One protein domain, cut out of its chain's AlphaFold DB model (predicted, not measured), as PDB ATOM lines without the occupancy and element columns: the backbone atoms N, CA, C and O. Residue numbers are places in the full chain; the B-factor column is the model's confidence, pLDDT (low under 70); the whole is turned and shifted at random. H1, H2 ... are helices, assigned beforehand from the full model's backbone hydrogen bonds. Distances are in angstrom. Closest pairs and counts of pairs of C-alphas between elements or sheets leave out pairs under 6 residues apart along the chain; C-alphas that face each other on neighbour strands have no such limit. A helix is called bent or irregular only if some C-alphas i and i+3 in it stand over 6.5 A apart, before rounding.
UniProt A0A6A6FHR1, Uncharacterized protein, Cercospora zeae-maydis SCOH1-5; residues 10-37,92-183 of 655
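This is residues 10 to 37 and 92 to 183 of the 655 residues of an uncharacterized protein of Cercospora zeae-maydis SCOH1-5 (UniProt A0A6A6FHR1). The longest helix, H8, runs side by side with H5, the core of a compact body in which H7 crosses H5, H3 packs on H5 and H8, H6 packs on H7, and H4 packs on H6. Residues 10 to 29, with H1 and H2, stick out from it as an arm that makes the length. The printed part has 120 residues with eight named helices, H1 to H8 in order, and no named strand, an all helix class. The whole is loose, with a radius of gyration of the C-alphas of 17.0 A, and spans 58 by 30 by 24 A.

Find C-alpha 161 at (167.801, 259.660, 262.048); from there H8 runs 25.3 A to residue 177. H8 is only just irregular: C-alphas 162 and 165 are 6.8 A apart. Look next for H7, residues 146 to 159, 19.7 A long, then H5, residues 115 to 124, and H6, residues 127 to 137, each 15.5 A. H4 is residues 102 to 107, H3 31 to 37, H2 22 to 25, and H1 10 to 18, beginning at (149.501, 250.066, 283.876).

Start at the hub, H5; the packing is mostly crossed, with helices at steep angles. With its residues 170 to 175 alone, H8 touches H5 at a shallow tilt of 21 degrees, the same way; C-alphas 123 and 171 are closest, 4.7 A. H7 touches H5 at a steep tilt of 58 degrees, with C-alphas 115 and 156 closest, 4.5 A. H3 touches H5, closest at C-alphas 36 and 116, 6.4 A. H6 touches H7, closest at C-alphas 128 and 146, 4.7 A, and H4, at C-alphas 137 and 107, 5.4 A. H1 and H2 are close but not clearly touching, C-alphas 18 and 24 being 7.9 A apart. Every O i to N i+4 pair is within hydrogen-bond range in H1, H3, H4, H6 and H7; H5 has 5 of 6, H8 11 of 13, and H2 is too short for one.

Residues 38 to 91 are not printed, and C-alphas 37 and 92 are 13.4 A apart across the cut. Of the links printed whole, none is long. Look for pLDDT under 70 at residues 10 to 37, 92 to 93, 142 and 181 to 183.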
ATOM      1  N   ALA A  10     148.270 249.308 283.659       44.78
ATOM      2  CA  ALA A  10     149.501 250.066 283.876       44.78
ATOM      3  C   ALA A  10     149.749 251.124 282.782       44.78
ATOM      4  O   ALA A  10     150.212 252.225 283.088       44.78
ATOM      5  N   ALA A  11     149.416 250.825 281.523       48.41
ATOM      6  CA  ALA A  11     149.655 251.695 280.371       48.41
ATOM      7  C   ALA A  11     149.121 253.141 280.523       48.41
ATOM      8  O   ALA A  11     149.922 254.067 280.359       48.41
ATOM      9  N   PRO A  12     147.838 253.400 280.864       55.75
ATOM     10  CA  PRO A  12     147.340 254.765 281.042       55.75
ATOM     11  C   PRO A  12     147.961 255.472 282.255       55.75
ATOM     12  O   PRO A  12     148.272 256.656 282.163       55.75
ATOM     13  N   ILE A  13     148.209 254.755 283.359       56.25
ATOM     14  CA  ILE A  13     148.816 255.320 284.578       56.25
ATOM     15  C   ILE A  13     150.254 255.779 284.296       56.25
ATOM     16  O   ILE A  13     150.640 256.886 284.669       56.25
ATOM     17  N   LEU A  14     151.035 254.969 283.575       46.88
ATOM     18  CA  LEU A  14     152.375 255.336 283.115       46.88
ATOM     19  C   LEU A  14     152.330 256.497 282.111       46.88
ATOM     20  O   LEU A  14     153.112 257.438 282.220       46.88
ATOM     21  N   GLN A  15     151.394 256.479 281.158       46.84
ATOM     22  CA  GLN A  15     151.251 257.545 280.164       46.84
ATOM     23  C   GLN A  15     150.816 258.889 280.784       46.84
ATOM     24  O   GLN A  15     151.168 259.946 280.262       46.84
ATOM     25  N   GLU A  16     150.084 258.872 281.899       48.25
ATOM     26  CA  GLU A  16     149.722 260.070 282.664       48.25
ATOM     27  C   GLU A  16     150.841 260.529 283.615       48.25
ATOM     28  O   GLU A  16     151.039 261.734 283.778       48.25
ATOM     29  N   ALA A  17     151.656 259.609 284.144       42.84
ATOM     30  CA  ALA A  17     152.890 259.952 284.850       42.84
ATOM     31  C   ALA A  17     153.893 260.664 283.918       42.84
ATOM     32  O   ALA A  17     154.320 261.779 284.211       42.84
ATOM     33  N   PHE A  18     154.189 260.090 282.743       52.44
ATOM     34  CA  PHE A  18     155.119 260.685 281.771       52.44
ATOM     35  C   PHE A  18     154.626 262.008 281.159       52.44
ATOM     36  O   PHE A  18     155.444 262.826 280.747       52.44
ATOM     37  N   LYS A  19     153.312 262.279 281.136       44.88
ATOM     38  CA  LYS A  19     152.766 263.595 280.736       44.88
ATOM     39  C   LYS A  19     153.100 264.727 281.710       44.88
ATOM     40  O   LYS A  19     152.995 265.888 281.324       44.88
ATOM     41  N   ASN A  20     153.450 264.401 282.955       41.03
ATOM     42  CA  ASN A  20     153.669 265.362 284.035       41.03
ATOM     43  C   ASN A  20     155.110 265.326 284.581       41.03
ATOM     44  O   ASN A  20     155.398 266.008 285.564       41.03
ATOM     45  N   ASP A  21     156.012 264.560 283.958       39.34
ATOM     46  CA  ASP A  21     157.422 264.477 284.341       39.34
ATOM     47  C   ASP A  21     158.284 265.462 283.515       39.34
ATOM     48  O   ASP A  21     158.586 265.194 282.345       39.34
ATOM     49  N   PRO A  22     158.726 266.601 284.089       45.28
ATOM     50  CA  PRO A  22     159.600 267.541 283.386       45.28
ATOM     51  C   PRO A  22     160.998 266.960 283.113       45.28
ATOM     52  O   PRO A  22     161.731 267.496 282.283       45.28
ATOM     53  N   THR A  23     161.374 265.862 283.776       46.06
ATOM     54  CA  THR A  23     162.728 265.286 283.752       46.06
ATOM     55  C   THR A  23     163.043 264.512 282.469       46.06
ATOM     56  O   THR A  23     164.197 264.158 282.262       46.06
ATOM     57  N   PHE A  24     162.059 264.282 281.589       44.59
ATOM     58  CA  PHE A  24     162.271 263.663 280.270       44.59
ATOM     59  C   PHE A  24     161.872 264.550 279.083       44.59
ATOM     60  O   PHE A  24     162.477 264.437 278.018       44.59
ATOM     61  N   GLY A  25     160.885 265.439 279.242       38.41
ATOM     62  CA  GLY A  25     160.437 266.327 278.162       38.41
ATOM     63  C   GLY A  25     161.286 267.589 277.971       38.41
ATOM     64  O   GLY A  25     161.351 268.100 276.856       38.41
ATOM     65  N   ASP A  26     161.924 268.085 279.037       40.53
ATOM     66  CA  ASP A  26     162.538 269.425 279.078       40.53
ATOM     67  C   ASP A  26     163.979 269.401 279.635       40.53
ATOM     68  O   ASP A  26     164.490 270.368 280.206       40.53
ATOM     69  N   LEU A  27     164.674 268.272 279.449       40.00
ATOM     70  CA  LEU A  27     166.128 268.222 279.584       40.00
ATOM     71  C   LEU A  27     166.727 269.160 278.531       40.00
ATOM     72  O   LEU A  27     166.712 268.845 277.343       40.00
ATOM     73  N   GLY A  28     167.306 270.282 278.970       44.31
ATOM     74  CA  GLY A  28     167.952 271.300 278.123       44.31
ATOM     75  C   GLY A  28     169.218 270.840 277.381       44.31
ATOM     76  O   GLY A  28     170.073 271.664 277.059       44.31
ATOM     77  N   MET A  29     169.352 269.535 277.142       54.88
ATOM     78  CA  MET A  29     170.416 268.901 276.382       54.88
ATOM     79  C   MET A  29     170.216 269.097 274.879       54.88
ATOM     80  O   MET A  29     169.140 268.894 274.306       54.88
ATOM     81  N   THR A  30     171.314 269.459 274.233       69.44
ATOM     82  CA  THR A  30     171.441 269.603 272.787       69.44
ATOM     83  C   THR A  30     171.174 268.280 272.056       69.44
ATOM     84  O   THR A  30     171.251 267.199 272.646       69.44
ATOM     85  N   ALA A  31     170.889 268.326 270.750       63.31
ATOM     86  CA  ALA A  31     170.767 267.101 269.955       63.31
ATOM     87  C   ALA A  31     172.103 266.333 269.941       63.31
ATOM     88  O   ALA A  31     172.123 265.102 269.964       63.31
ATOM     89  N   GLY A  32     173.225 267.062 270.011       63.31
ATOM     90  CA  GLY A  32     174.559 266.507 270.227       63.31
ATOM     91  C   GLY A  32     174.686 265.686 271.512       63.31
ATOM     92  O   GLY A  32     175.328 264.642 271.487       63.31
ATOM     93  N   GLU A  33     174.073 266.119 272.613       66.62
ATOM     94  CA  GLU A  33     174.081 265.387 273.889       66.62
ATOM     95  C   GLU A  33     173.115 264.194 273.878       66.62
ATOM     96  O   GLU A  33     173.497 263.117 274.333       66.62
ATOM     97  N   ARG A  34     171.931 264.313 273.254       67.50
ATOM     98  CA  ARG A  34     171.036 263.157 273.029       67.50
ATOM     99  C   ARG A  34     171.731 262.038 272.250       67.50
ATOM    100  O   ARG A  34     171.657 260.877 272.641       67.50
ATOM    101  N   LEU A  35     172.477 262.383 271.197       63.97
ATOM    102  CA  LEU A  35     173.237 261.410 270.407       63.97
ATOM    103  C   LEU A  35     174.364 260.725 271.206       63.97
ATOM    104  O   LEU A  35     174.721 259.592 270.894       63.97
ATOM    105  N   MET A  36     174.918 261.372 272.240       65.88
ATOM    106  CA  MET A  36     175.881 260.719 273.138       65.88
ATOM    107  C   MET A  36     175.207 259.653 274.013       65.88
ATOM    108  O   MET A  36     175.813 258.613 274.245       65.88
ATOM    109  N   LEU A  37     173.969 259.883 274.470       61.00
ATOM    110  CA  LEU A  37     173.224 258.945 275.324       61.00
ATOM    111  C   LEU A  37     172.818 257.669 274.569       61.00
ATOM    112  O   LEU A  37     173.019 256.569 275.079       61.00
ATOM    113  N   ASN A  92     178.295 251.311 265.913       62.59
ATOM    114  CA  ASN A  92     179.082 250.455 266.815       62.59
ATOM    115  C   ASN A  92     180.537 250.944 266.993       62.59
ATOM    116  O   ASN A  92     181.471 250.143 267.000       62.59
ATOM    117  N   VAL A  93     180.747 252.260 267.079       65.31
ATOM    118  CA  VAL A  93     182.066 252.866 267.337       65.31
ATOM    119  C   VAL A  93     182.116 253.328 268.794       65.31
ATOM    120  O   VAL A  93     181.238 254.105 269.178       65.31
ATOM    121  N   PRO A  94     183.130 252.930 269.590       74.56
ATOM    122  CA  PRO A  94     183.319 253.454 270.939       74.56
ATOM    123  C   PRO A  94     183.378 254.985 270.931       74.56
ATOM    124  O   PRO A  94     184.257 255.587 270.304       74.56
ATOM    125  N   ALA A  95     182.416 255.621 271.597       77.06
ATOM    126  CA  ALA A  95     182.426 257.062 271.803       77.06
ATOM    127  C   ALA A  95     183.473 257.418 272.869       77.06
ATOM    128  O   ALA A  95     183.631 256.690 273.849       77.06
ATOM    129  N   TYR A  96     184.159 258.556 272.719       85.94
ATOM    130  CA  TYR A  96     184.884 259.112 273.862       85.94
ATOM    131  C   TYR A  96     183.859 259.611 274.883       85.94
ATOM    132  O   TYR A  96     182.791 260.093 274.495       85.94
ATOM    133  N   ALA A  97     184.194 259.565 276.174       84.06
ATOM    134  CA  ALA A  97     183.346 260.137 277.219       84.06
ATOM    135  C   ALA A  97     182.937 261.583 276.869       84.06
ATOM    136  O   ALA A  97     183.719 262.335 276.279       84.06
ATOM    137  N   ALA A  98     181.727 262.008 277.246       80.56
ATOM    138  CA  ALA A  98     181.246 263.366 276.960       80.56
ATOM    139  C   ALA A  98     182.162 264.467 277.544       80.56
ATOM    140  O   ALA A  98     182.224 265.573 277.012       80.56
ATOM    141  N   THR A  99     182.925 264.132 278.589       84.56
ATOM    142  CA  THR A  99     183.946 264.963 279.244       84.56
ATOM    143  C   THR A  99     185.324 264.951 278.570       84.56
ATOM    144  O   THR A  99     186.137 265.816 278.889       84.56
ATOM    145  N   ALA A 100     185.603 264.006 277.663       89.50
ATOM    146  CA  ALA A 100     186.900 263.864 276.997       89.50
ATOM    147  C   ALA A 100     187.290 265.140 276.239       89.50
ATOM    148  O   ALA A 100     186.431 265.795 275.633       89.50
ATOM    149  N   ALA A 101     188.573 265.491 276.253       93.50
ATOM    150  CA  ALA A 101     189.046 266.735 275.661       93.50
ATOM    151  C   ALA A 101     188.986 266.692 274.123       93.50
ATOM    152  O   ALA A 101     189.188 265.655 273.500       93.50
ATOM    153  N   ILE A 102     188.798 267.847 273.477       93.38
ATOM    154  CA  ILE A 102     188.871 267.958 272.007       93.38
ATOM    155  C   ILE A 102     190.195 267.390 271.464       93.38
ATOM    156  O   ILE A 102     190.192 266.683 270.462       93.38
ATOM    157  N   GLN A 103     191.303 267.668 272.155       95.50
ATOM    158  CA  GLN A 103     192.634 267.188 271.784       95.50
ATOM    159  C   GLN A 103     192.770 265.662 271.943       95.50
ATOM    160  O   GLN A 103     193.321 265.004 271.073       95.50
ATOM    161  N   GLU A 104     192.182 265.084 272.991       95.69
ATOM    162  CA  GLU A 104     192.141 263.633 273.241       95.69
ATOM    163  C   GLU A 104     191.404 262.881 272.117       95.69
ATOM    164  O   GLU A 104     191.854 261.830 271.667       95.69
ATOM    165  N   ILE A 105     190.320 263.469 271.591       95.06
ATOM    166  CA  ILE A 105     189.567 262.934 270.442       95.06
ATOM    167  C   ILE A 105     190.385 263.010 269.137       95.06
ATOM    168  O   ILE A 105     190.181 262.184 268.249       95.06
ATOM    169  N   ILE A 106     191.283 263.995 269.001       95.94
ATOM    170  CA  ILE A 106     192.168 264.157 267.834       95.94
ATOM    171  C   ILE A 106     193.353 263.186 267.908       95.94
ATOM    172  O   ILE A 106     193.676 262.562 266.899       95.94
ATOM    173  N   ASP A 107     193.976 263.042 269.079       95.69
ATOM    174  CA  ASP A 107     195.215 262.273 269.267       95.69
ATOM    175  C   ASP A 107     194.984 260.761 269.429       95.69
ATOM    176  O   ASP A 107     195.885 259.963 269.162       95.69
ATOM    177  N   GLY A 108     193.790 260.338 269.851       93.25
ATOM    178  CA  GLY A 108     193.428 258.922 269.940       93.25
ATOM    179  C   GLY A 108     192.972 258.297 268.603       93.25
ATOM    180  O   GLY A 108     192.977 258.955 267.563       93.25
ATOM    181  N   PRO A 109     192.589 257.003 268.584       93.69
ATOM    182  CA  PRO A 109     192.513 256.211 267.351       93.69
ATOM    183  C   PRO A 109     191.544 256.747 266.281       93.69
ATOM    184  O   PRO A 109     190.358 256.949 266.549       93.69
ATOM    185  N   LEU A 110     192.001 256.842 265.024       91.00
ATOM    186  CA  LEU A 110     191.204 257.316 263.880       91.00
ATOM    187  C   LEU A 110     189.889 256.546 263.664       91.00
ATOM    188  O   LEU A 110     188.922 257.095 263.121       91.00
ATOM    189  N   GLU A 111     189.827 255.279 264.070       90.12
ATOM    190  CA  GLU A 111     188.608 254.466 264.016       90.12
ATOM    191  C   GLU A 111     187.494 255.038 264.911       90.12
ATOM    192  O   GLU A 111     186.327 255.002 264.517       90.12
ATOM    193  N   GLN A 112     187.861 255.660 266.038       91.25
ATOM    194  CA  GLN A 112     186.949 256.333 266.967       91.25
ATOM    195  C   GLN A 112     186.538 257.736 266.488       91.25
ATOM    196  O   GLN A 112     185.503 258.245 266.917       91.25
ATOM    197  N   ILE A 113     187.258 258.360 265.546       90.94
ATOM    198  CA  ILE A 113     186.910 259.681 264.982       90.94
ATOM    199  C   ILE A 113     185.777 259.547 263.941       90.94
ATOM    200  O   ILE A 113     185.947 259.755 262.734       90.94
ATOM    201  N   ARG A 114     184.600 259.119 264.409       91.94
ATOM    202  CA  ARG A 114     183.358 258.858 263.659       91.94
ATOM    203  C   ARG A 114     182.141 259.210 264.532       91.94
ATOM    204  O   ARG A 114     182.304 259.543 265.703       91.94
ATOM    205  N   GLY A 115     180.931 259.144 263.970       92.69
ATOM    206  CA  GLY A 115     179.681 259.265 264.736       92.69
ATOM    207  C   GLY A 115     179.618 260.532 265.615       92.69
ATOM    208  O   GLY A 115     179.910 261.622 265.114       92.69
ATOM    209  N   PRO A 116     179.299 260.421 266.920       92.50
ATOM    210  CA  PRO A 116     179.249 261.576 267.821       92.50
ATOM    211  C   PRO A 116     180.583 262.332 267.927       92.50
ATOM    212  O   PRO A 116     180.599 263.560 268.009       92.50
ATOM    213  N   ASN A 117     181.720 261.632 267.858       94.44
ATOM    214  CA  ASN A 117     183.045 262.236 268.027       94.44
ATOM    215  C   ASN A 117     183.385 263.211 266.882       94.44
ATOM    216  O   ASN A 117     183.887 264.306 267.135       94.44
ATOM    217  N   VAL A 118     183.045 262.877 265.626       95.31
ATOM    218  CA  VAL A 118     183.247 263.808 264.495       95.31
ATOM    219  C   VAL A 118     182.258 264.980 264.527       95.31
ATOM    220  O   VAL A 118     182.611 266.077 264.103       95.31
ATOM    221  N   ILE A 119     181.059 264.804 265.098       95.31
ATOM    222  CA  ILE A 119     180.112 265.906 265.355       95.31
ATOM    223  C   ILE A 119     180.671 266.863 266.421       95.31
ATOM    224  O   ILE A 119     180.647 268.079 266.215       95.31
ATOM    225  N   ARG A 120     181.243 266.343 267.519       94.44
ATOM    226  CA  ARG A 120     181.903 267.153 268.562       94.44
ATOM    227  C   ARG A 120     183.042 267.999 267.984       94.44
ATOM    228  O   ARG A 120     183.067 269.202 268.227       94.44
ATOM    229  N   LEU A 121     183.920 267.417 267.161       95.88
ATOM    230  CA  LEU A 121     184.967 268.177 266.463       95.88
ATOM    231  C   LEU A 121     184.385 269.186 265.453       95.88
ATOM    232  O   LEU A 121     184.867 270.316 265.358       95.88
ATOM    233  N   ALA A 122     183.316 268.829 264.732       96.12
ATOM    234  CA  ALA A 122     182.709 269.704 263.732       96.12
ATOM    235  C   ALA A 122     182.119 270.998 264.315       96.12
ATOM    236  O   ALA A 122     182.113 272.007 263.606       96.12
ATOM    237  N   LYS A 123     181.677 271.008 265.584       95.56
ATOM    238  CA  LYS A 123     181.247 272.233 266.291       95.56
ATOM    239  C   LYS A 123     182.358 273.291 266.347       95.56
ATOM    240  O   LYS A 123     182.069 274.475 266.205       95.56
ATOM    241  N   SER A 124     183.611 272.866 266.525       95.25
ATOM    242  CA  SER A 124     184.764 273.749 266.761       95.25
ATOM    243  C   SER A 124     185.675 273.953 265.546       95.25
ATOM    244  O   SER A 124     186.433 274.919 265.523       95.25
ATOM    245  N   TYR A 125     185.613 273.082 264.531       95.69
ATOM    246  CA  TYR A 125     186.535 273.100 263.390       95.69
ATOM    247  C   TYR A 125     185.824 272.891 262.046       95.69
ATOM    248  O   TYR A 125     184.803 272.204 261.946       95.69
ATOM    249  N   SER A 126     186.394 273.457 260.977       94.31
ATOM    250  CA  SER A 126     186.005 273.148 259.593       94.31
ATOM    251  C   SER A 126     186.505 271.760 259.178       94.31
ATOM    252  O   SER A 126     187.417 271.208 259.789       94.31
ATOM    253  N   SER A 127     185.957 271.192 258.100       94.44
ATOM    254  CA  SER A 127     186.393 269.877 257.603       94.44
ATOM    255  C   SER A 127     187.848 269.865 257.104       94.44
ATOM    256  O   SER A 127     188.478 268.813 257.137       94.44
ATOM    257  N   SER A 128     188.396 271.022 256.701       93.62
ATOM    258  CA  SER A 128     189.830 271.178 256.390       93.62
ATOM    259  C   SER A 128     190.673 271.222 257.660       93.62
ATOM    260  O   SER A 128     191.604 270.439 257.790       93.62
ATOM    261  N   ALA A 129     190.291 272.041 258.646       94.81
ATOM    262  CA  ALA A 129     191.024 272.139 259.908       94.81
ATOM    263  C   ALA A 129     191.021 270.812 260.689       94.81
ATOM    264  O   ALA A 129     192.048 270.427 261.236       94.81
ATOM    265  N   MET A 130     189.907 270.067 260.684       95.81
ATOM    266  CA  MET A 130     189.867 268.701 261.224       95.81
ATOM    267  C   MET A 130     190.837 267.774 260.488       95.81
ATOM    268  O   MET A 130     191.598 267.064 261.131       95.81
ATOM    269  N   ALA A 131     190.846 267.791 259.151       95.50
ATOM    270  CA  ALA A 131     191.790 266.997 258.370       95.50
ATOM    271  C   ALA A 131     193.248 267.371 258.696       95.50
ATOM    272  O   ALA A 131     194.053 266.493 258.979       95.50
ATOM    273  N   GLU A 132     193.592 268.657 258.718       95.38
ATOM    274  CA  GLU A 132     194.939 269.149 259.035       95.38
ATOM    275  C   GLU A 132     195.392 268.726 260.445       95.38
ATOM    276  O   GLU A 132     196.489 268.187 260.598       95.38
ATOM    277  N   LEU A 133     194.532 268.876 261.460       95.94
ATOM    278  CA  LEU A 133     194.824 268.469 262.840       95.94
ATOM    279  C   LEU A 133     195.009 266.951 262.970       95.94
ATOM    280  O   LEU A 133     195.996 266.503 263.548       95.94
ATOM    281  N   ILE A 134     194.113 266.151 262.385       95.44
ATOM    282  CA  ILE A 134     194.169 264.688 262.502       95.44
ATOM    283  C   ILE A 134     195.357 264.112 261.703       95.44
ATOM    284  O   ILE A 134     196.039 263.233 262.214       95.44
ATOM    285  N   ASN A 135     195.697 264.638 260.515       94.75
ATOM    286  CA  ASN A 135     196.934 264.235 259.813       94.75
ATOM    287  C   ASN A 135     198.206 264.630 260.596       94.75
ATOM    288  O   ASN A 135     199.243 263.990 260.440       94.75
ATOM    289  N   THR A 136     198.147 265.685 261.419       95.19
ATOM    290  CA  THR A 136     199.274 266.109 262.270       95.19
ATOM    291  C   THR A 136     199.463 265.167 263.464       95.19
ATOM    292  O   THR A 136     200.601 264.858 263.810       95.19
ATOM    293  N   ALA A 137     198.371 264.678 264.059       95.56
ATOM    294  CA  ALA A 137     198.409 263.691 265.140       95.56
ATOM    295  C   ALA A 137     198.731 262.263 264.647       95.56
ATOM    296  O   ALA A 137     199.472 261.539 265.309       95.56
ATOM    297  N   HIS A 138     198.245 261.884 263.457       93.44
ATOM    298  CA  HIS A 138     198.393 260.543 262.868       93.44
ATOM    299  C   HIS A 138     199.224 260.563 261.569       93.44
ATOM    300  O   HIS A 138     198.723 260.186 260.507       93.44
ATOM    301  N   PRO A 139     200.515 260.955 261.602       90.69
ATOM    302  CA  PRO A 139     201.340 261.124 260.397       90.69
ATOM    303  C   PRO A 139     201.632 259.814 259.641       90.69
ATOM    304  O   PRO A 139     202.150 259.846 258.524       90.69
ATOM    305  N   SER A 140     201.320 258.657 260.231       89.62
ATOM    306  CA  SER A 140     201.366 257.342 259.578       89.62
ATOM    307  C   SER A 140     200.128 257.021 258.732       89.62
ATOM    308  O   SER A 140     200.171 256.082 257.939       89.62
ATOM    309  N   GLU A 141     199.025 257.754 258.898       84.44
ATOM    310  CA  GLU A 141     197.759 257.513 258.200       84.44
ATOM    311  C   GLU A 141     197.567 258.510 257.055       84.44
ATOM    312  O   GLU A 141     196.892 259.531 257.171       84.44
ATOM    313  N   THR A 142     198.159 258.194 255.903       64.75
ATOM    314  CA  THR A 142     197.920 258.945 254.668       64.75
ATOM    315  C   THR A 142     196.437 258.921 254.269       64.75
ATOM    316  O   THR A 142     195.748 257.919 254.453       64.75
ATOM    317  N   ASP A 143     195.981 260.007 253.637       73.62
ATOM    318  CA  ASP A 143     194.652 260.196 253.025       73.62
ATOM    319  C   ASP A 143     193.480 260.605 253.948       73.62
ATOM    320  O   ASP A 143     192.312 260.504 253.551       73.62
ATOM    321  N   ILE A 144     193.723 261.189 255.129       90.44
ATOM    322  CA  ILE A 144     192.655 261.845 255.917       90.44
ATOM    323  C   ILE A 144     192.304 263.208 255.291       90.44
ATOM    324  O   ILE A 144     192.648 264.272 255.793       90.44
ATOM    325  N   SER A 145     191.632 263.192 254.140       94.25
ATOM    326  CA  SER A 145     191.230 264.409 253.423       94.25
ATOM    327  C   SER A 145     190.003 265.096 254.039       94.25
ATOM    328  O   SER A 145     189.137 264.453 254.639       94.25
ATOM    329  N   ALA A 146     189.845 266.401 253.786       93.19
ATOM    330  CA  ALA A 146     188.649 267.160 254.168       93.19
ATOM    331  C   ALA A 146     187.341 266.562 253.604       93.19
ATOM    332  O   ALA A 146     186.284 266.664 254.230       93.19
ATOM    333  N   LYS A 147     187.416 265.885 252.446       93.31
ATOM    334  CA  LYS A 147     186.310 265.120 251.850       93.31
ATOM    335  C   LYS A 147     185.954 263.900 252.703       93.31
ATOM    336  O   LYS A 147     184.785 263.708 253.013       93.31
ATOM    337  N   ASN A 148     186.951 263.136 253.148       93.62
ATOM    338  CA  ASN A 148     186.747 261.957 253.995       93.62
ATOM    339  C   ASN A 148     186.170 262.343 255.372       93.62
ATOM    340  O   ASN A 148     185.310 261.637 255.898       93.62
ATOM    341  N   ILE A 149     186.562 263.496 255.931       95.12
ATOM    342  CA  ILE A 149     185.925 264.062 257.133       95.12
ATOM    343  C   ILE A 149     184.474 264.493 256.856       95.12
ATOM    344  O   ILE A 149     183.580 264.162 257.634       95.12
ATOM    345  N   GLY A 150     184.211 265.168 255.731       94.38
ATOM    346  CA  GLY A 150     182.854 265.549 255.317       94.38
ATOM    347  C   GLY A 150     181.917 264.352 255.104       94.38
ATOM    348  O   GLY A 150     180.747 264.408 255.482       94.38
ATOM    349  N   GLU A 151     182.430 263.242 254.572       93.56
ATOM    350  CA  GLU A 151     181.696 261.979 254.422       93.56
ATOM    351  C   GLU A 151     181.413 261.314 255.775       93.56
ATOM    352  O   GLU A 151     180.269 260.934 256.028       93.56
ATOM    353  N   ARG A 152     182.396 261.253 256.689       93.56
ATOM    354  CA  ARG A 152     182.186 260.770 258.070       93.56
ATOM    355  C   ARG A 152     181.134 261.596 258.815       93.56
ATOM    356  O   ARG A 152     180.285 261.020 259.488       93.56
ATOM    357  N   LEU A 153     181.165 262.923 258.678       95.50
ATOM    358  CA  LEU A 153     180.203 263.834 259.306       95.50
ATOM    359  C   LEU A 153     178.796 263.690 258.698       95.50
ATOM    360  O   LEU A 153     177.810 263.647 259.427       95.50
ATOM    361  N   SER A 154     178.698 263.532 257.375       93.31
ATOM    362  CA  SER A 154     177.422 263.276 256.686       93.31
ATOM    363  C   SER A 154     176.809 261.933 257.099       93.31
ATOM    364  O   SER A 154     175.604 261.847 257.325       93.31
ATOM    365  N   ALA A 155     177.639 260.897 257.255       93.19
ATOM    366  CA  ALA A 155     177.218 259.601 257.779       93.19
ATOM    367  C   ALA A 155     176.793 259.674 259.257       93.19
ATOM    368  O   ALA A 155     175.870 258.966 259.645       93.19
ATOM    369  N   ALA A 156     177.414 260.541 260.066       93.25
ATOM    370  CA  ALA A 156     177.020 260.760 261.457       93.25
ATOM    371  C   ALA A 156     175.635 261.426 261.572       93.25
ATOM    372  O   ALA A 156     174.798 260.932 262.322       93.25
ATOM    373  N   TYR A 157     175.343 262.464 260.773       95.38
ATOM    374  CA  TYR A 157     173.989 263.039 260.711       95.38
ATOM    375  C   TYR A 157     172.950 262.014 260.231       95.38
ATOM    376  O   TYR A 157     171.873 261.920 260.804       95.38
ATOM    377  N   ALA A 158     173.274 261.203 259.216       92.19
ATOM    378  CA  ALA A 158     172.371 260.161 258.724       92.19
ATOM    379  C   ALA A 158     172.146 259.017 259.737       92.19
ATOM    380  O   ALA A 158     171.077 258.414 259.753       92.19
ATOM    381  N   ALA A 159     173.133 258.718 260.591       90.25
ATOM    382  CA  ALA A 159     173.018 257.702 261.637       90.25
ATOM    383  C   ALA A 159     172.105 258.130 262.802       90.25
ATOM    384  O   ALA A 159     171.538 257.259 263.461       90.25
ATOM    385  N   ALA A 160     171.946 259.441 263.017       89.12
ATOM    386  CA  ALA A 160     171.090 260.029 264.048       89.12
ATOM    387  C   ALA A 160     169.587 260.054 263.694       89.12
ATOM    388  O   ALA A 160     168.771 260.428 264.530       89.12
ATOM    389  N   GLY A 161     169.203 259.666 262.471       93.00
ATOM    390  CA  GLY A 161     167.801 259.660 262.048       93.00
ATOM    391  C   GLY A 161     167.185 261.061 262.061       93.00
ATOM    392  O   GLY A 161     167.736 261.983 261.458       93.00
ATOM    393  N   ASP A 162     166.051 261.214 262.745       89.81
ATOM    394  CA  ASP A 162     165.264 262.454 262.755       89.81
ATOM    395  C   ASP A 162     165.987 263.623 263.462       89.81
ATOM    396  O   ASP A 162     165.875 264.768 263.021       89.81
ATOM    397  N   ASP A 163     166.832 263.342 264.465       90.69
ATOM    398  CA  ASP A 163     167.722 264.332 265.106       90.69
ATOM    399  C   ASP A 163     168.818 264.862 264.145       90.69
ATOM    400  O   ASP A 163     169.463 265.878 264.416       90.69
ATOM    401  N   GLY A 164     169.048 264.200 263.002       92.19
ATOM    402  CA  GLY A 164     170.157 264.473 262.082       92.19
ATOM    403  C   GLY A 164     170.182 265.884 261.485       92.19
ATOM    404  O   GLY A 164     171.260 266.455 261.295       92.19
ATOM    405  N   ASP A 165     169.018 266.477 261.210       89.56
ATOM    406  CA  ASP A 165     168.932 267.841 260.667       89.56
ATOM    407  C   ASP A 165     169.010 268.917 261.771       89.56
ATOM    408  O   ASP A 165     169.434 270.038 261.482       89.56
ATOM    409  N   ASP A 166     168.679 268.590 263.027       91.62
ATOM    410  CA  ASP A 166     168.862 269.486 264.181       91.62
ATOM    411  C   ASP A 166     170.314 269.485 264.676       91.62
ATOM    412  O   ASP A 166     170.892 270.556 264.849       91.62
ATOM    413  N   LEU A 167     170.972 268.321 264.738       93.62
ATOM    414  CA  LEU A 167     172.429 268.194 264.926       93.62
ATOM    415  C   LEU A 167     173.227 269.055 263.938       93.62
ATOM    416  O   LEU A 167     174.239 269.672 264.274       93.62
ATOM    417  N   LYS A 168     172.767 269.103 262.689       94.81
ATOM    418  CA  LYS A 168     173.386 269.874 261.610       94.81
ATOM    419  C   LYS A 168     173.146 271.380 261.748       94.81
ATOM    420  O   LYS A 168     174.038 272.155 261.393       94.81
ATOM    421  N   ARG A 169     171.999 271.812 262.292       91.56
ATOM    422  CA  ARG A 169     171.776 273.212 262.711       91.56
ATOM    423  C   ARG A 169     172.689 273.562 263.879       91.56
ATOM    424  O   ARG A 169     173.436 274.522 263.781       91.56
ATOM    425  N   GLU A 170     172.736 272.720 264.904       93.94
ATOM    426  CA  GLU A 170     173.553 272.896 266.108       93.94
ATOM    427  C   GLU A 170     175.055 273.045 265.796       93.94
ATOM    428  O   GLU A 170     175.706 273.970 266.281       93.94
ATOM    429  N   VAL A 171     175.610 272.200 264.917       94.81
ATOM    430  CA  VAL A 171     176.993 272.343 264.415       94.81
ATOM    431  C   VAL A 171     177.180 273.634 263.604       94.81
ATOM    432  O   VAL A 171     178.247 274.247 263.652       94.81
ATOM    433  N   THR A 172     176.158 274.074 262.867       91.38
ATOM    434  CA  THR A 172     176.199 275.332 262.104       91.38
ATOM    435  C   THR A 172     176.184 276.548 263.034       91.38
ATOM    436  O   THR A 172     177.007 277.446 262.866       91.38
ATOM    437  N   ASP A 173     175.320 276.554 264.047       89.69
ATOM    438  CA  ASP A 173     175.186 277.637 265.023       89.69
ATOM    439  C   ASP A 173     176.418 277.730 265.940       89.69
ATOM    440  O   ASP A 173     176.894 278.832 266.222       89.69
ATOM    441  N   ALA A 174     177.016 276.593 266.320       90.75
ATOM    442  CA  ALA A 174     178.303 276.543 267.018       90.75
ATOM    443  C   ALA A 174     179.448 277.146 266.180       90.75
ATOM    444  O   ALA A 174     180.233 277.953 266.679       90.75
ATOM    445  N   ARG A 175     179.514 276.838 264.878       89.44
ATOM    446  CA  ARG A 175     180.483 277.469 263.965       89.44
ATOM    447  C   ARG A 175     180.241 278.974 263.829       89.44
ATOM    448  O   ARG A 175     181.192 279.753 263.871       89.44
ATOM    449  N   VAL A 176     178.982 279.401 263.711       84.12
ATOM    450  CA  VAL A 176     178.612 280.822 263.600       84.12
ATOM    451  C   VAL A 176     178.962 281.604 264.871       84.12
ATOM    452  O   VAL A 176     179.492 282.709 264.751       84.12
ATOM    453  N   SER A 177     178.743 281.048 266.069       82.75
ATOM    454  CA  SER A 177     179.096 281.712 267.334       82.75
ATOM    455  C   SER A 177     180.612 281.856 267.531       82.75
ATOM    456  O   SER A 177     181.067 282.877 268.042       82.75
ATOM    457  N   LEU A 178     181.402 280.905 267.019       79.62
ATOM    458  CA  LEU A 178     182.868 280.984 266.936       79.62
ATOM    459  C   LEU A 178     183.384 281.888 265.795       79.62
ATOM    460  O   LEU A 178     184.591 281.983 265.577       79.62
ATOM    461  N   GLY A 179     182.502 282.533 265.023       79.75
ATOM    462  CA  GLY A 179     182.875 283.361 263.869       79.75
ATOM    463  C   GLY A 179     183.399 282.573 262.657       79.75
ATOM    464  O   GLY A 179     183.798 283.175 261.653       79.75
ATOM    465  N   LEU A 180     183.366 281.237 262.712       75.25
ATOM    466  CA  LEU A 180     183.753 280.339 261.629       75.25
ATOM    467  C   LEU A 180     182.699 280.411 260.521       75.25
ATOM    468  O   LEU A 180     181.687 279.708 260.528       75.25
ATOM    469  N   LYS A 181     182.936 281.301 259.552       66.94
ATOM    470  CA  LYS A 181     182.064 281.493 258.386       66.94
ATOM    471  C   LYS A 181     181.776 280.149 257.720       66.94
ATOM    472  O   LYS A 181     182.698 279.451 257.307       66.94
ATOM    473  N   VAL A 182     180.490 279.844 257.548       56.09
ATOM    474  CA  VAL A 182     179.992 278.636 256.873       56.09
ATOM    475  C   VAL A 182     180.313 278.720 255.376       56.09
ATOM    476  O   VAL A 182     179.507 279.157 254.554       56.09
ATOM    477  N   ARG A 183     181.557 278.376 255.041       46.91
ATOM    478  CA  ARG A 183     182.109 278.298 253.692       46.91
ATOM    479  C   ARG A 183     183.134 277.173 253.647       46.91
ATOM    480  O   ARG A 183     184.278 277.365 254.051       46.91
TER     481      ARG A 183